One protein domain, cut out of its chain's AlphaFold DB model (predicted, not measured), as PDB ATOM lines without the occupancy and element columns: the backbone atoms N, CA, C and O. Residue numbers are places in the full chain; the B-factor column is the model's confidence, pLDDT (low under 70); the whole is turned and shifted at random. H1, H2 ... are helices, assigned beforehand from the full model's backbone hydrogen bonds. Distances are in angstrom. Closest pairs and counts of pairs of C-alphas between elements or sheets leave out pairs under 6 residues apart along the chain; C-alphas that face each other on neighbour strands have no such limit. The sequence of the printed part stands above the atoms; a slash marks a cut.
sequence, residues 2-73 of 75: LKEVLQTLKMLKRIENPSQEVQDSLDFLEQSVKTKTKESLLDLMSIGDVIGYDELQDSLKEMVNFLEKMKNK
ATOM      1  N   LEU A   2     281.211 292.724 152.544       81.31
ATOM      2  CA  LEU A   2     282.294 292.292 153.458       81.31
ATOM      3  C   LEU A   2     283.106 293.463 154.040       81.31
ATOM      4  O   LEU A   2     283.466 293.450 155.213       81.31
ATOM      5  N   LYS A   3     283.379 294.491 153.230       85.62
ATOM      6  CA  LYS A   3     284.101 295.690 153.674       85.62
ATOM      7  C   LYS A   3     283.341 296.416 154.785       85.62
ATOM      8  O   LYS A   3     283.957 296.783 155.781       85.62
ATOM      9  N   GLU A   4     282.031 296.592 154.628       87.88
ATOM     10  CA  GLU A   4     281.173 297.217 155.634       87.88
ATOM     11  C   GLU A   4     281.129 296.369 156.912       87.88
ATOM     12  O   GLU A   4     281.316 296.910 157.994       87.88
ATOM     13  N   VAL A   5     281.008 295.040 156.801       87.38
ATOM     14  CA  VAL A   5     281.061 294.115 157.952       87.38
ATOM     15  C   VAL A   5     282.373 294.256 158.732       87.38
ATOM     16  O   VAL A   5     282.353 294.397 159.954       87.38
ATOM     17  N   LEU A   6     283.519 294.279 158.044       89.69
ATOM     18  CA  LEU A   6     284.832 294.436 158.682       89.69
ATOM     19  C   LEU A   6     285.008 295.820 159.321       89.69
ATOM     20  O   LEU A   6     285.634 295.940 160.375       89.69
ATOM     21  N   GLN A   7     284.461 296.868 158.701       91.69
ATOM     22  CA  GLN A   7     284.466 298.217 159.265       91.69
ATOM     23  C   GLN A   7     283.608 298.298 160.528       91.69
ATOM     24  O   GLN A   7     284.096 298.789 161.545       91.69
ATOM     25  N   THR A   8     282.390 297.757 160.502       91.50
ATOM     26  CA  THR A   8     281.497 297.700 161.664       91.50
ATOM     27  C   THR A   8     282.128 296.904 162.800       91.50
ATOM     28  O   THR A   8     282.200 297.394 163.922       91.50
ATOM     29  N   LEU A   9     282.696 295.732 162.512       91.94
ATOM     30  CA  LEU A   9     283.407 294.922 163.503       91.94
ATOM     31  C   LEU A   9     284.581 295.693 164.127       91.94
ATOM     32  O   LEU A   9     284.750 295.696 165.344       91.94
ATOM     33  N   LYS A  10     285.363 296.419 163.316       92.19
ATOM     34  CA  LYS A  10     286.450 297.281 163.809       92.19
ATOM     35  C   LYS A  10     285.942 298.434 164.679       92.19
ATOM     36  O   LYS A  10     286.644 298.825 165.608       92.19
ATOM     37  N   MET A  11     284.777 299.003 164.372       94.25
ATOM     38  CA  MET A  11     284.164 300.072 165.165       94.25
ATOM     39  C   MET A  11     283.664 299.550 166.511       94.25
ATOM     40  O   MET A  11     284.018 300.120 167.538       94.25
ATOM     41  N   LEU A  12     282.913 298.448 166.514       92.38
ATOM     42  CA  LEU A  12     282.339 297.872 167.730       92.38
ATOM     43  C   LEU A  12     283.420 297.388 168.709       92.38
ATOM     44  O   LEU A  12     283.300 297.617 169.907       92.38
ATOM     45  N   LYS A  13     284.537 296.831 168.211       91.56
ATOM     46  CA  LYS A  13     285.680 296.403 169.047       91.56
ATOM     47  C   LYS A  13     286.378 297.531 169.814       91.56
ATOM     48  O   LYS A  13     287.215 297.248 170.664       91.56
ATOM     49  N   ARG A  14     286.104 298.797 169.487       93.88
ATOM     50  CA  ARG A  14     286.698 299.968 170.156       93.88
ATOM     51  C   ARG A  14     285.863 300.481 171.323       93.88
ATOM     52  O   ARG A  14     286.295 301.415 171.988       93.88
ATOM     53  N   ILE A  15     284.667 299.935 171.530       93.81
ATOM     54  CA  ILE A  15     283.787 300.347 172.620       93.81
ATOM     55  C   ILE A  15     284.332 299.742 173.916       93.81
ATOM     56  O   ILE A  15     284.368 298.524 174.069       93.81
ATOM     57  N   GLU A  16     284.765 300.593 174.845       88.75
ATOM     58  CA  GLU A  16     285.115 300.173 176.203       88.75
ATOM     59  C   GLU A  16     283.828 299.896 176.996       88.75
ATOM     60  O   GLU A  16     282.919 300.723 177.007       88.75
ATOM     61  N   ASN A  17     283.747 298.728 177.648       92.69
ATOM     62  CA  ASN A  17     282.552 298.217 178.343       92.69
ATOM     63  C   ASN A  17     281.297 298.126 177.444       92.69
ATOM     64  O   ASN A  17     280.310 298.828 177.685       92.69
ATOM     65  N   PRO A  18     281.312 297.275 176.399       92.12
ATOM     66  CA  PRO A  18     280.167 297.108 175.510       92.12
ATOM     67  C   PRO A  18     278.935 296.585 176.264       92.12
ATOM     68  O   PRO A  18     279.046 295.790 177.198       92.12
ATOM     69  N   SER A  19     277.744 297.013 175.836       96.31
ATOM     70  CA  SER A  19     276.494 296.395 176.288       96.31
ATOM     71  C   SER A  19     276.392 294.954 175.775       96.31
ATOM     72  O   SER A  19     277.059 294.584 174.808       96.31
ATOM     73  N   GLN A  20     275.505 294.151 176.372       95.81
ATOM     74  CA  GLN A  20     275.267 292.781 175.904       95.81
ATOM     75  C   GLN A  20     274.852 292.743 174.425       95.81
ATOM     76  O   GLN A  20     275.371 291.939 173.669       95.81
ATOM     77  N   GLU A  21     274.002 293.670 173.978       96.25
ATOM     78  CA  GLU A  21     273.578 293.762 172.573       96.25
ATOM     79  C   GLU A  21     274.750 294.045 171.614       96.25
ATOM     80  O   GLU A  21     274.831 293.486 170.517       96.25
ATOM     81  N   VAL A  22     275.695 294.895 172.036       94.56
ATOM     82  CA  VAL A  22     276.927 295.153 171.278       94.56
ATOM     83  C   VAL A  22     277.807 293.904 171.248       94.56
ATOM     84  O   VAL A  22     278.392 293.608 170.205       94.56
ATOM     85  N   GLN A  23     277.876 293.158 172.352       95.69
ATOM     86  CA  GLN A  23     278.629 291.909 172.425       95.69
ATOM     87  C   GLN A  23     278.023 290.828 171.518       95.69
ATOM     88  O   GLN A  23     278.744 290.226 170.728       95.69
ATOM     89  N   ASP A  24     276.703 290.663 171.531       96.00
ATOM     90  CA  ASP A  24     275.994 289.715 170.664       96.00
ATOM     91  C   ASP A  24     276.190 290.072 169.180       96.00
ATOM     92  O   ASP A  24     276.419 289.206 168.331       96.00
ATOM     93  N   SER A  25     276.168 291.371 168.861       94.81
ATOM     94  CA  SER A  25     276.446 291.872 167.512       94.81
ATOM     95  C   SER A  25     277.891 291.604 167.086       94.81
ATOM     96  O   SER A  25     278.139 291.228 165.937       94.81
ATOM     97  N   LEU A  26     278.858 291.782 167.991       94.81
ATOM     98  CA  LEU A  26     280.262 291.449 167.748       94.81
ATOM     99  C   LEU A  26     280.432 289.961 167.452       94.81
ATOM    100  O   LEU A  26     281.048 289.614 166.442       94.81
ATOM    101  N   ASP A  27     279.850 289.105 168.285       95.38
ATOM    102  CA  ASP A  27     279.939 287.655 168.147       95.38
ATOM    103  C   ASP A  27     279.317 287.193 166.823       95.38
ATOM    104  O   ASP A  27     279.931 286.420 166.077       95.38
ATOM    105  N   PHE A  28     278.147 287.728 166.463       94.81
ATOM    106  CA  PHE A  28     277.505 287.455 165.178       94.81
ATOM    107  C   PHE A  28     278.391 287.854 163.991       94.81
ATOM    108  O   PHE A  28     278.612 287.055 163.075       94.81
ATOM    109  N   LEU A  29     278.928 289.079 163.998       94.12
ATOM    110  CA  LEU A  29     279.776 289.567 162.909       94.12
ATOM    111  C   LEU A  29     281.072 288.757 162.807       94.12
ATOM    112  O   LEU A  29     281.508 288.442 161.699       94.12
ATOM    113  N   GLU A  30     281.671 288.363 163.930       94.19
ATOM    114  CA  GLU A  30     282.846 287.491 163.937       94.19
ATOM    115  C   GLU A  30     282.555 286.122 163.328       94.19
ATOM    116  O   GLU A  30     283.346 285.635 162.516       94.19
ATOM    117  N   GLN A  31     281.431 285.499 163.684       94.31
ATOM    118  CA  GLN A  31     281.037 284.213 163.107       94.31
ATOM    119  C   GLN A  31     280.720 284.323 161.617       94.31
ATOM    120  O   GLN A  31     281.091 283.437 160.842       94.31
ATOM    121  N   SER A  32     280.103 285.426 161.193       91.81
ATOM    122  CA  SER A  32     279.839 285.698 159.780       91.81
ATOM    123  C   SER A  32     281.143 285.804 158.982       91.81
ATOM    124  O   SER A  32     281.300 285.137 157.958       91.81
ATOM    125  N   VAL A  33     282.125 286.560 159.489       91.38
ATOM    126  CA  VAL A  33     283.449 286.680 158.858       91.38
ATOM    127  C   VAL A  33     284.161 285.329 158.820       91.38
ATOM    128  O   VAL A  33     284.641 284.939 157.760       91.38
ATOM    129  N   LYS A  34     284.184 284.576 159.929       92.12
ATOM    130  CA  LYS A  34     284.816 283.243 159.992       92.12
ATOM    131  C   LYS A  34     284.205 282.274 158.985       92.12
ATOM    132  O   LYS A  34     284.942 281.614 158.255       92.12
ATOM    133  N   THR A  35     282.876 282.218 158.920       93.25
ATOM    134  CA  THR A  35     282.151 281.378 157.957       93.25
ATOM    135  C   THR A  35     282.529 281.758 156.534       93.25
ATOM    136  O   THR A  35     282.929 280.893 155.756       93.25
ATOM    137  N   LYS A  36     282.514 283.057 156.213       91.44
ATOM    138  CA  LYS A  36     282.829 283.512 154.860       91.44
ATOM    139  C   LYS A  36     284.275 283.235 154.465       91.44
ATOM    140  O   LYS A  36     284.533 282.800 153.348       91.44
ATOM    141  N   THR A  37     285.216 283.451 155.380       90.38
ATOM    142  CA  THR A  37     286.625 283.117 155.161       90.38
ATOM    143  C   THR A  37     286.807 281.621 154.934       90.38
ATOM    144  O   THR A  37     287.553 281.240 154.039       90.38
ATOM    145  N   LYS A  38     286.110 280.769 155.695       93.69
ATOM    146  CA  LYS A  38     286.167 279.315 155.510       93.69
ATOM    147  C   LYS A  38     285.655 278.895 154.132       93.69
ATOM    148  O   LYS A  38     286.325 278.107 153.480       93.69
ATOM    149  N   GLU A  39     284.518 279.430 153.685       93.94
ATOM    150  CA  GLU A  39     283.995 279.189 152.328       93.94
ATOM    151  C   GLU A  39     285.034 279.561 151.266       93.94
ATOM    152  O   GLU A  39     285.398 278.730 150.442       93.94
ATOM    153  N   SER A  40     285.596 280.771 151.345       92.06
ATOM    154  CA  SER A  40     286.598 281.221 150.375       92.06
ATOM    155  C   SER A  40     287.882 280.385 150.395       92.06
ATOM    156  O   SER A  40     288.498 280.200 149.352       92.06
ATOM    157  N   LEU A  41     288.297 279.865 151.554       92.31
ATOM    158  CA  LEU A  41     289.436 278.945 151.631       92.31
ATOM    159  C   LEU A  41     289.129 277.603 150.960       92.31
ATOM    160  O   LEU A  41     289.996 277.071 150.276       92.31
ATOM    161  N   LEU A  42     287.914 277.074 151.120       95.25
ATOM    162  CA  LEU A  42     287.494 275.844 150.441       95.25
ATOM    163  C   LEU A  42     287.448 276.026 148.920       95.25
ATOM    164  O   LEU A  42     287.884 275.136 148.191       95.25
ATOM    165  N   ASP A  43     286.988 277.185 148.448       95.38
ATOM    166  CA  ASP A  43     287.017 277.523 147.023       95.38
ATOM    167  C   ASP A  43     288.462 277.558 146.500       95.38
ATOM    168  O   ASP A  43     288.766 276.960 145.470       95.38
ATOM    169  N   LEU A  44     289.382 278.192 147.239       94.44
ATOM    170  CA  LEU A  44     290.806 278.230 146.884       94.44
ATOM    171  C   LEU A  44     291.446 276.838 146.872       94.44
ATOM    172  O   LEU A  44     292.211 276.540 145.962       94.44
ATOM    173  N   MET A  45     291.126 275.982 147.847       93.31
ATOM    174  CA  MET A  45     291.587 274.590 147.860       93.31
ATOM    175  C   MET A  45     291.077 273.833 146.634       93.31
ATOM    176  O   MET A  45     291.863 273.197 145.944       93.31
ATOM    177  N   SER A  46     289.790 273.980 146.313       96.38
ATOM    178  CA  SER A  46     289.178 273.332 145.148       96.38
ATOM    179  C   SER A  46     289.831 273.783 143.839       96.38
ATOM    180  O   SER A  46     290.025 272.979 142.933       96.38
ATOM    181  N   ILE A  47     290.210 275.061 143.736       95.75
ATOM    182  CA  ILE A  47     290.984 275.579 142.600       95.75
ATOM    183  C   ILE A  47     292.382 274.954 142.579       95.75
ATOM    184  O   ILE A  47     292.811 274.476 141.533       95.75
ATOM    185  N   GLY A  48     293.078 274.926 143.719       96.31
ATOM    186  CA  GLY A  48     294.411 274.332 143.852       96.31
ATOM    187  C   GLY A  48     294.450 272.846 143.493       96.31
ATOM    188  O   GLY A  48     295.400 272.403 142.856       96.31
ATOM    189  N   ASP A  49     293.396 272.098 143.810       97.31
ATOM    190  CA  ASP A  49     293.246 270.693 143.418       97.31
ATOM    191  C   ASP A  49     293.094 270.514 141.892       97.31
ATOM    192  O   ASP A  49     293.397 269.443 141.367       97.31
ATOM    193  N   VAL A  50     292.651 271.552 141.167       97.50
ATOM    194  CA  VAL A  50     292.480 271.540 139.703       97.50
ATOM    195  C   VAL A  50     293.725 272.044 138.971       97.50
ATOM    196  O   VAL A  50     294.153 271.411 138.009       97.50
ATOM    197  N   ILE A  51     294.289 273.180 139.395       97.00
ATOM    198  CA  ILE A  51     295.404 273.847 138.690       97.00
ATOM    199  C   ILE A  51     296.782 273.509 139.277       97.00
ATOM    200  O   ILE A  51     297.805 273.784 138.664       97.00
ATOM    201  N   GLY A  52     296.830 272.893 140.458       97.56
ATOM    202  CA  GLY A  52     298.056 272.683 141.224       97.56
ATOM    203  C   GLY A  52     298.337 273.823 142.207       97.56
ATOM    204  O   GLY A  52     298.163 275.008 141.917       97.56
ATOM    205  N   TYR A  53     298.806 273.465 143.404       95.31
ATOM    206  CA  TYR A  53     299.057 274.429 144.481       95.31
ATOM    207  C   TYR A  53     300.202 275.407 144.180       95.31
ATOM    208  O   TYR A  53     300.154 276.540 144.658       95.31
ATOM    209  N   ASP A  54     301.184 275.007 143.368       97.00
ATOM    210  CA  ASP A  54     302.270 275.894 142.933       97.00
ATOM    211  C   ASP A  54     301.736 277.011 142.014       97.00
ATOM    212  O   ASP A  54     301.991 278.191 142.258       97.00
ATOM    213  N   GLU A  55     300.896 276.668 141.028       96.88
ATOM    214  CA  GLU A  55     300.275 277.638 140.108       96.88
ATOM    215  C   GLU A  55     299.289 278.567 140.834       96.88
ATOM    216  O   GLU A  55     299.253 279.781 140.596       96.88
ATOM    217  N   LEU A  56     298.526 278.023 141.789       96.12
ATOM    218  CA  LEU A  56     297.672 278.821 142.667       96.12
ATOM    219  C   LEU A  56     298.496 279.815 143.494       96.12
ATOM    220  O   LEU A  56     298.110 280.980 143.630       96.12
ATOM    221  N   GLN A  57     299.626 279.375 144.053       95.44
ATOM    222  CA  GLN A  57     300.495 280.237 144.847       95.44
ATOM    223  C   GLN A  57     301.021 281.407 144.011       95.44
ATOM    224  O   GLN A  57     300.986 282.552 144.471       95.44
ATOM    225  N   ASP A  58     301.485 281.141 142.794       96.88
ATOM    226  CA  ASP A  58     302.009 282.175 141.905       96.88
ATOM    227  C   ASP A  58     300.918 283.154 141.458       96.88
ATOM    228  O   ASP A  58     301.110 284.369 141.571       96.88
ATOM    229  N   SER A  59     299.724 282.659 141.122       93.81
ATOM    230  CA  SER A  59     298.553 283.498 140.824       93.81
ATOM    231  C   SER A  59     298.200 284.445 141.982       93.81
ATOM    232  O   SER A  59     297.921 285.633 141.785       93.81
ATOM    233  N   LEU A  60     298.249 283.954 143.227       93.88
ATOM    234  CA  LEU A  60     297.994 284.777 144.413       93.88
ATOM    235  C   LEU A  60     299.092 285.830 144.632       93.88
ATOM    236  O   LEU A  60     298.771 286.975 144.966       93.88
ATOM    237  N   LYS A  61     300.372 285.489 144.416       94.69
ATOM    238  CA  LYS A  61     301.488 286.454 144.487       94.69
ATOM    239  C   LYS A  61     301.319 287.570 143.457       94.69
ATOM    240  O   LYS A  61     301.506 288.739 143.793       94.69
ATOM    241  N   GLU A  62     300.941 287.240 142.225       93.94
ATOM    242  CA  GLU A  62     300.690 288.235 141.177       93.94
ATOM    243  C   GLU A  62     299.565 289.197 141.555       93.94
ATOM    244  O   GLU A  62     299.713 290.415 141.405       93.94
ATOM    245  N   MET A  63     298.475 288.677 142.122       91.44
ATOM    246  CA  MET A  63     297.367 289.499 142.600       91.44
ATOM    247  C   MET A  63     297.804 290.446 143.728       91.44
ATOM    248  O   MET A  63     297.463 291.631 143.701       91.44
ATOM    249  N   VAL A  64     298.595 289.968 144.696       91.19
ATOM    250  CA  VAL A  64     299.158 290.815 145.765       91.19
ATOM    251  C   VAL A  64     300.039 291.916 145.174       91.19
ATOM    252  O   VAL A  64     299.826 293.093 145.470       91.19
ATOM    253  N   ASN A  65     300.953 291.560 144.270       91.75
ATOM    254  CA  ASN A  65     301.839 292.510 143.599       91.75
ATOM    255  C   ASN A  65     301.055 293.578 142.816       91.75
ATOM    256  O   ASN A  65     301.416 294.758 142.824       91.75
ATOM    257  N   PHE A  66     299.973 293.189 142.137       90.00
ATOM    258  CA  PHE A  66     299.085 294.122 141.446       90.00
ATOM    259  C   PHE A  66     298.444 295.118 142.423       90.00
ATOM    260  O   PHE A  66     298.468 296.328 142.183       90.00
ATOM    261  N   LEU A  67     297.921 294.633 143.551       86.88
ATOM    262  CA  LEU A  67     297.301 295.480 144.573       86.88
ATOM    263  C   LEU A  67     298.304 296.451 145.210       86.88
ATOM    264  O   LEU A  67     297.967 297.613 145.443       86.88
ATOM    265  N   GLU A  68     299.535 296.016 145.470       89.88
ATOM    266  CA  GLU A  68     300.602 296.877 145.995       89.88
ATOM    267  C   GLU A  68     300.980 297.988 145.013       89.88
ATOM    268  O   GLU A  68     301.064 299.156 145.399       89.88
ATOM    269  N   LYS A  69     301.117 297.661 143.722       88.56
ATOM    270  CA  LYS A  69     301.357 298.658 142.666       88.56
ATOM    271  C   LYS A  69     300.234 299.692 142.585       88.56
ATOM    272  O   LYS A  69     300.507 300.866 142.352       88.56
ATOM    273  N   MET A  70     298.985 299.281 142.797       85.56
ATOM    274  CA  MET A  70     297.837 300.192 142.802       85.56
ATOM    275  C   MET A  70     297.804 301.104 144.033       85.56
ATOM    276  O   MET A  70     297.429 302.266 143.903       85.56
ATOM    277  N   LYS A  71     298.227 300.622 145.210       80.06
ATOM    278  CA  LYS A  71     298.345 301.453 146.425       80.06
ATOM    279  C   LYS A  71     299.417 302.535 146.307       80.06
ATOM    280  O   LYS A  71     299.266 303.594 146.904       80.06
ATOM    281  N   ASN A  72     300.473 302.260 145.547       76.00
ATOM    282  CA  ASN A  72     301.637 303.133 145.407       76.00
ATOM    283  C   ASN A  72     301.594 304.024 144.154       76.00
ATOM    284  O   ASN A  72     302.583 304.691 143.851       76.00
ATOM    285  N   LYS A  73     300.478 304.053 143.410       61.75
ATOM    286  CA  LYS A  73     300.301 305.045 142.343       61.75
ATOM    287  C   LYS A  73     300.028 306.420 142.969       61.75
ATOM    288  O   LYS A  73     299.057 306.533 143.721       61.75
TER     289      LYS A  73
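AT A GLANCE: This is residues 2 to 73 of the 75 residues of an uncharacterized protein of Muricauda alvinocaridis (UniProt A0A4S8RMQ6). H1 folds back along the first part of the long helix H2 as a hairpin; at H2's other end H3 turns off in a V, residues 58 to 73 sticking out. Printed are 72 residues with helices H1, H2, H3 in that order: all helix, no named strand. The whole is flat, 47 by 34 by 15 A, only just extended, close to loose, with radius of gyration of the C-alphas 17.1 A.

HOW THE PARTS SIT: From H1, residues 2 to 12, look to H2, residues 20 to 51, which touches it with residues 22 to 33 alone. Their closest C-alphas, of Leu 9 and Leu 26, are 6.3 A apart; this hairpin runs opposite ways at a shallow tilt of 34 degrees, only just short of steep. H3, residues 53 to 71, only just touches H2, only at the corner, with 3 pairs of C-alphas within 8 A, the closest Gly 48 and Leu 56, 5.7 A; the tilt is steep, 56 degrees, opposite ways. H1 and H3 are apart. Every O i to N i+4 pair is within hydrogen-bond range in H1, H2 and H3.

IN THESE COORDINATES: Find C-alpha 2 at (282.294, 292.292, 153.458), where H1 begins. H2 runs 46.4 A; H3, 27.1 A, ends at C-alpha 71, (298.345, 301.453, 146.425).

THE WHOLE: The printed part has no cut and no long link; residue 73 alone has pLDDT under 70.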